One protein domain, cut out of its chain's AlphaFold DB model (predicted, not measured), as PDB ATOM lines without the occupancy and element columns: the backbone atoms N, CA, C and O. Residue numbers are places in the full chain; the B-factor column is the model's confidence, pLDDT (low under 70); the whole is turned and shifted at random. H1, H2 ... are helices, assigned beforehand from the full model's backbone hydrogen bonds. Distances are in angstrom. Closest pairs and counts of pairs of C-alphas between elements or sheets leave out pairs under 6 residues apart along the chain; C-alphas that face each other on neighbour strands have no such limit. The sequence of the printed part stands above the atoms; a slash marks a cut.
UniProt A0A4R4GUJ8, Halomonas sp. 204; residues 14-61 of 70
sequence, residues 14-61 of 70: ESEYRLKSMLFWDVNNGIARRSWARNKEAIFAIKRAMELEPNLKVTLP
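This is residues 14 to 61 of the 70 residues of a protein of Halomonas sp. 204 (UniProt A0A4R4GUJ8). The model is a lopsided helical hairpin: a long helix, H1, with a shorter one, H2, folded back on its last part, while residues 14 to 23 of H1 stick out as a free arm. After H2, residues 53 to 61 form a tail without a named element that turns and runs back toward the end of H1. The printed part has 48 residues, with two named helices in the order H1, H2 and no named strand, and its class is all helix. It is only just compact, close to loose, with a radius of gyration of the C-alphas of 11.3 A. The spans are 36 by 18 by 14 A, and the arm makes the length.

H1 covers residues 14 to 36 and is 32.8 A long from C-alpha 14 at (4.723, 56.442, 24.628) to C-alpha 36 at (24.056, 42.049, 46.855). H2 covers residues 40 to 52 and is 18.9 A long, ending with C-alpha 52 at (8.131, 52.914, 46.926). The last printed C-alpha, that of Pro 61, is at (22.386, 39.837, 51.397).

H1 and H2 form a helical hairpin joined by a tight link of 3 residues. H1 touches H2 with residues 28 to 36 alone, and the closest C-alphas are those of Ser 35 and Ile 43, 4.5 A apart. The two run opposite ways at a steep tilt of 41 degrees, with their centres 13.4 A apart. In H2 every O i to N i+4 pair is within hydrogen-bond range, and in H1 18 of 19 are.

The two C-alphas farthest apart are those of Glu 14 and Arg 38, at 36.5 A. Without residues 14 to 23, which stand free, the body of 38 residues spans 22 by 18 by 14 A. The printed part has no cut. The mean pLDDT of the printed part is 97.6, and no printed residue is under 70.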
ATOM      1  N   GLU A  14       4.012  57.709  24.700       98.00
ATOM      2  CA  GLU A  14       4.723  56.442  24.628       98.00
ATOM      3  C   GLU A  14       6.200  56.598  25.007       98.00
ATOM      4  O   GLU A  14       6.712  55.784  25.780       98.00
ATOM      5  N   SER A  15       6.881  57.649  24.527       98.06
ATOM      6  CA  SER A  15       8.271  57.902  24.920       98.06
ATOM      7  C   SER A  15       8.393  58.227  26.408       98.06
ATOM      8  O   SER A  15       9.319  57.734  27.049       98.06
ATOM      9  N   GLU A  16       7.417  58.921  27.005       98.38
ATOM     10  CA  GLU A  16       7.359  59.127  28.460       98.38
ATOM     11  C   GLU A  16       7.254  57.801  29.236       98.38
ATOM     12  O   GLU A  16       8.004  57.576  30.192       98.38
ATOM     13  N   TYR A  17       6.348  56.904  28.830       98.06
ATOM     14  CA  TYR A  17       6.183  55.600  29.478       98.06
ATOM     15  C   TYR A  17       7.460  54.755  29.388       98.06
ATOM     16  O   TYR A  17       7.949  54.236  30.397       98.06
ATOM     17  N   ARG A  18       8.041  54.665  28.184       97.75
ATOM     18  CA  ARG A  18       9.291  53.935  27.939       97.75
ATOM     19  C   ARG A  18      10.439  54.511  28.765       97.75
ATOM     20  O   ARG A  18      11.179  53.737  29.368       97.75
ATOM     21  N   LEU A  19      10.555  55.838  28.848       97.94
ATOM     22  CA  LEU A  19      11.588  56.520  29.627       97.94
ATOM     23  C   LEU A  19      11.506  56.165  31.111       97.94
ATOM     24  O   LEU A  19      12.509  55.757  31.697       97.94
ATOM     25  N   LYS A  20      10.317  56.279  31.714       96.75
ATOM     26  CA  LYS A  20      10.117  55.959  33.136       96.75
ATOM     27  C   LYS A  20      10.445  54.498  33.428       96.75
ATOM     28  O   LYS A  20      11.184  54.225  34.370       96.75
ATOM     29  N   SER A  21       9.955  53.573  32.600       95.88
ATOM     30  CA  SER A  21      10.238  52.144  32.769       95.88
ATOM     31  C   SER A  21      11.725  51.829  32.618       95.88
ATOM     32  O   SER A  21      12.265  51.034  33.387       95.88
ATOM     33  N   MET A  22      12.384  52.426  31.625       97.56
ATOM     34  CA  MET A  22      13.777  52.129  31.321       97.56
ATOM     35  C   MET A  22      14.701  52.671  32.413       97.56
ATOM     36  O   MET A  22      15.484  51.901  32.960       97.56
ATOM     37  N   LEU A  23      14.562  53.946  32.795       97.00
ATOM     38  CA  LEU A  23      15.374  54.544  33.860       97.00
ATOM     39  C   LEU A  23      15.172  53.839  35.201       97.00
ATOM     40  O   LEU A  23      16.135  53.642  35.944       97.00
ATOM     41  N   PHE A  24      13.935  53.430  35.498       96.75
ATOM     42  CA  PHE A  24      13.651  52.646  36.692       96.75
ATOM     43  C   PHE A  24      14.465  51.348  36.713       96.75
ATOM     44  O   PHE A  24      15.072  51.027  37.735       96.75
ATOM     45  N   TRP A  25      14.518  50.623  35.593       96.25
ATOM     46  CA  TRP A  25      15.300  49.393  35.489       96.25
ATOM     47  C   TRP A  25      16.813  49.644  35.506       96.25
ATOM     48  O   TRP A  25      17.520  49.026  36.301       96.25
ATOM     49  N   ASP A  26      17.310  50.545  34.655       97.56
ATOM     50  CA  ASP A  26      18.743  50.788  34.439       97.56
ATOM     51  C   ASP A  26      19.461  51.168  35.742       97.56
ATOM     52  O   ASP A  26      20.523  50.631  36.072       97.56
ATOM     53  N   VAL A  27      18.814  52.006  36.558       97.19
ATOM     54  CA  VAL A  27      19.343  52.421  37.858       97.19
ATOM     55  C   VAL A  27      19.187  51.315  38.902       97.19
ATOM     56  O   VAL A  27      20.177  50.907  39.520       97.19
ATOM     57  N   ASN A  28      17.968  50.803  39.119       98.00
ATOM     58  CA  ASN A  28      17.720  49.877  40.230       98.00
ATOM     59  C   ASN A  28      18.420  48.531  40.047       98.00
ATOM     60  O   ASN A  28      18.831  47.940  41.042       98.00
ATOM     61  N   ASN A  29      18.634  48.066  38.815       97.44
ATOM     62  CA  ASN A  29      19.425  46.864  38.558       97.44
ATOM     63  C   ASN A  29      20.869  47.026  39.075       97.44
ATOM     64  O   ASN A  29      21.404  46.167  39.782       97.44
ATOM     65  N   GLY A  30      21.491  48.177  38.804       97.44
ATOM     66  CA  GLY A  30      22.823  48.495  39.314       97.44
ATOM     67  C   GLY A  30      22.870  48.563  40.843       97.44
ATOM     68  O   GLY A  30      23.792  48.011  41.456       97.44
ATOM     69  N   ILE A  31      21.873  49.201  41.463       98.38
ATOM     70  CA  ILE A  31      21.759  49.287  42.925       98.38
ATOM     71  C   ILE A  31      21.569  47.889  43.525       98.38
ATOM     72  O   ILE A  31      22.328  47.527  44.419       98.38
ATOM     73  N   ALA A  32      20.656  47.075  42.992       98.31
ATOM     74  CA  ALA A  32      20.392  45.707  43.440       98.31
ATOM     75  C   ALA A  32      21.648  44.820  43.399       98.31
ATOM     76  O   ALA A  32      21.967  44.091  44.340       98.31
ATOM     77  N   ARG A  33      22.435  44.910  42.323       98.31
ATOM     78  CA  ARG A  33      23.685  44.147  42.207       98.31
ATOM     79  C   ARG A  33      24.738  44.623  43.210       98.31
ATOM     80  O   ARG A  33      25.455  43.806  43.787       98.31
ATOM     81  N   ARG A  34      24.853  45.935  43.429       98.38
ATOM     82  CA  ARG A  34      25.784  46.506  44.421       98.38
ATOM     83  C   ARG A  34      25.349  46.203  45.852       98.38
ATOM     84  O   ARG A  34      26.212  45.939  46.688       98.38
ATOM     85  N   SER A  35      24.046  46.194  46.129       98.12
ATOM     86  CA  SER A  35      23.522  45.808  47.434       98.12
ATOM     87  C   SER A  35      23.837  44.348  47.714       98.12
ATOM     88  O   SER A  35      24.338  44.049  48.789       98.12
ATOM     89  N   TRP A  36      23.661  43.456  46.732       98.25
ATOM     90  CA  TRP A  36      24.056  42.049  46.855       98.25
ATOM     91  C   TRP A  36      25.556  41.874  47.133       98.25
ATOM     92  O   TRP A  36      25.951  41.051  47.953       98.25
ATOM     93  N   ALA A  37      26.399  42.726  46.545       97.94
ATOM     94  CA  ALA A  37      27.831  42.792  46.844       97.94
ATOM     95  C   ALA A  37      28.169  43.413  48.220       97.94
ATOM     96  O   ALA A  37      29.333  43.718  48.480       97.94
ATOM     97  N   ARG A  38      27.178  43.571  49.112       96.94
ATOM     98  CA  ARG A  38      27.302  44.070  50.494       96.94
ATOM     99  C   ARG A  38      27.673  45.555  50.610       96.94
ATOM    100  O   ARG A  38      28.176  45.992  51.643       96.94
ATOM    101  N   ASN A  39      27.404  46.364  49.583       98.19
ATOM    102  CA  ASN A  39      27.568  47.815  49.686       98.19
ATOM    103  C   ASN A  39      26.449  48.429  50.555       98.19
ATOM    104  O   ASN A  39      25.272  48.319  50.213       98.19
ATOM    105  N   LYS A  40      26.822  49.094  51.659       97.81
ATOM    106  CA  LYS A  40      25.884  49.629  52.667       97.81
ATOM    107  C   LYS A  40      24.905  50.661  52.093       97.81
ATOM    108  O   LYS A  40      23.700  50.527  52.298       97.81
ATOM    109  N   GLU A  41      25.399  51.617  51.309       98.44
ATOM    110  CA  GLU A  41      24.569  52.667  50.700       98.44
ATOM    111  C   GLU A  41      23.598  52.098  49.659       98.44
ATOM    112  O   GLU A  41      22.437  52.497  49.589       98.44
ATOM    113  N   ALA A  42      24.035  51.101  48.884       98.38
ATOM    114  CA  ALA A  42      23.168  50.423  47.926       98.38
ATOM    115  C   ALA A  42      22.080  49.588  48.620       98.38
ATOM    116  O   ALA A  42      20.942  49.574  48.155       98.38
ATOM    117  N   ILE A  43      22.397  48.921  49.739       98.44
ATOM    118  CA  ILE A  43      21.400  48.211  50.561       98.44
ATOM    119  C   ILE A  43      20.346  49.191  51.087       98.44
ATOM    120  O   ILE A  43      19.157  48.880  51.055       98.44
ATOM    121  N   PHE A  44      20.759  50.370  51.553       98.31
ATOM    122  CA  PHE A  44      19.830  51.414  51.985       98.31
ATOM    123  C   PHE A  44      18.935  51.893  50.832       98.31
ATOM    124  O   PHE A  44      17.709  51.884  50.952       98.31
ATOM    125  N   ALA A  45      19.535  52.251  49.695       98.38
ATOM    126  CA  ALA A  45      18.807  52.772  48.543       98.38
ATOM    127  C   ALA A  45      17.802  51.758  47.971       98.38
ATOM    128  O   ALA A  45      16.661  52.131  47.694       98.38
ATOM    129  N   ILE A  46      18.183  50.479  47.837       98.25
ATOM    130  CA  ILE A  46      17.281  49.467  47.272       98.25
ATOM    131  C   ILE A  46      16.114  49.150  48.208       98.25
ATOM    132  O   ILE A  46      15.005  48.965  47.724       98.25
ATOM    133  N   LYS A  47      16.315  49.156  49.537       98.06
ATOM    134  CA  LYS A  47      15.217  48.979  50.504       98.06
ATOM    135  C   LYS A  47      14.151  50.056  50.324       98.06
ATOM    136  O   LYS A  47      12.980  49.733  50.175       98.06
ATOM    137  N   ARG A  48      14.572  51.319  50.223       97.94
ATOM    138  CA  ARG A  48      13.662  52.440  49.963       97.94
ATOM    139  C   ARG A  48      12.978  52.335  48.597       97.94
ATOM    140  O   ARG A  48      11.801  52.651  48.478       97.94
ATOM    141  N   ALA A  49      13.689  51.882  47.564       97.81
ATOM    142  CA  ALA A  49      13.087  51.655  46.250       97.81
ATOM    143  C   ALA A  49      12.002  50.560  46.295       97.81
ATOM    144  O   ALA A  49      10.952  50.732  45.687       97.81
ATOM    145  N   MET A  50      12.224  49.477  47.051       97.75
ATOM    146  CA  MET A  50      11.243  48.399  47.260       97.75
ATOM    147  C   MET A  50      10.035  48.838  48.106       97.75
ATOM    148  O   MET A  50       8.947  48.295  47.939       97.75
ATOM    149  N   GLU A  51      10.200  49.817  49.000       97.88
ATOM    150  CA  GLU A  51       9.083  50.441  49.729       97.88
ATOM    151  C   GLU A  51       8.209  51.309  48.809       97.88
ATOM    152  O   GLU A  51       6.989  51.329  48.956       97.88
ATOM    153  N   LEU A  52       8.828  52.027  47.864       96.62
ATOM    154  CA  LEU A  52       8.131  52.914  46.926       96.62
ATOM    155  C   LEU A  52       7.467  52.162  45.764       96.62
ATOM    156  O   LEU A  52       6.427  52.602  45.280       96.62
ATOM    157  N   GLU A  53       8.055  51.052  45.315       96.44
ATOM    158  CA  GLU A  53       7.534  50.209  44.237       96.44
ATOM    159  C   GLU A  53       7.366  48.759  44.732       96.44
ATOM    160  O   GLU A  53       8.318  47.977  44.685       96.44
ATOM    161  N   PRO A  54       6.159  48.362  45.177       95.12
ATOM    162  CA  PRO A  54       5.907  47.034  45.747       95.12
ATOM    163  C   PRO A  54       6.157  45.855  44.795       95.12
ATOM    164  O   PRO A  54       6.317  44.713  45.247       95.12
ATOM    165  N   ASN A  55       6.177  46.093  43.478       95.81
ATOM    166  CA  ASN A  55       6.517  45.057  42.501       95.81
ATOM    167  C   ASN A  55       8.031  44.840  42.379       95.81
ATOM    168  O   ASN A  55       8.459  43.794  41.885       95.81
ATOM    169  N   LEU A  56       8.856  45.780  42.854       97.44
ATOM    170  CA  LEU A  56      10.298  45.601  42.933       97.44
ATOM    171  C   LEU A  56      10.622  44.698  44.126       97.44
ATOM    172  O   LEU A  56      10.591  45.114  45.280       97.44
ATOM    173  N   LYS A  57      10.961  43.441  43.843       97.56
ATOM    174  CA  LYS A  57      11.354  42.455  44.858       97.56
ATOM    175  C   LYS A  57      12.782  41.997  44.604       97.56
ATOM    176  O   LYS A  57      13.029  41.210  43.695       97.56
ATOM    177  N   VAL A  58      13.719  42.502  45.404       97.12
ATOM    178  CA  VAL A  58      15.151  42.196  45.289       97.12
ATOM    179  C   VAL A  58      15.615  41.377  46.490       97.12
ATOM    180  O   VAL A  58      15.234  41.643  47.629       97.12
ATOM    181  N   THR A  59      16.467  40.385  46.247       97.69
ATOM    182  CA  THR A  59      17.122  39.617  47.309       97.69
ATOM    183  C   THR A  59      18.194  40.461  47.996       97.69
ATOM    184  O   THR A  59      19.135  40.937  47.358       97.69
ATOM    185  N   LEU A  60      18.077  40.631  49.311       97.62
ATOM    186  CA  LEU A  60      19.075  41.320  50.129       97.62
ATOM    187  C   LEU A  60      20.106  40.325  50.677       97.62
ATOM    188  O   LEU A  60      19.733  39.197  51.005       97.62
ATOM    189  N   PRO A  61      21.389  40.712  50.797       96.88
ATOM    190  CA  PRO A  61      22.386  39.837  51.397       96.88
ATOM    191  C   PRO A  61      22.137  39.685  52.898       96.88
ATOM    192  O   PRO A  61      21.841  40.660  53.593       96.88
TER     193      PRO A  61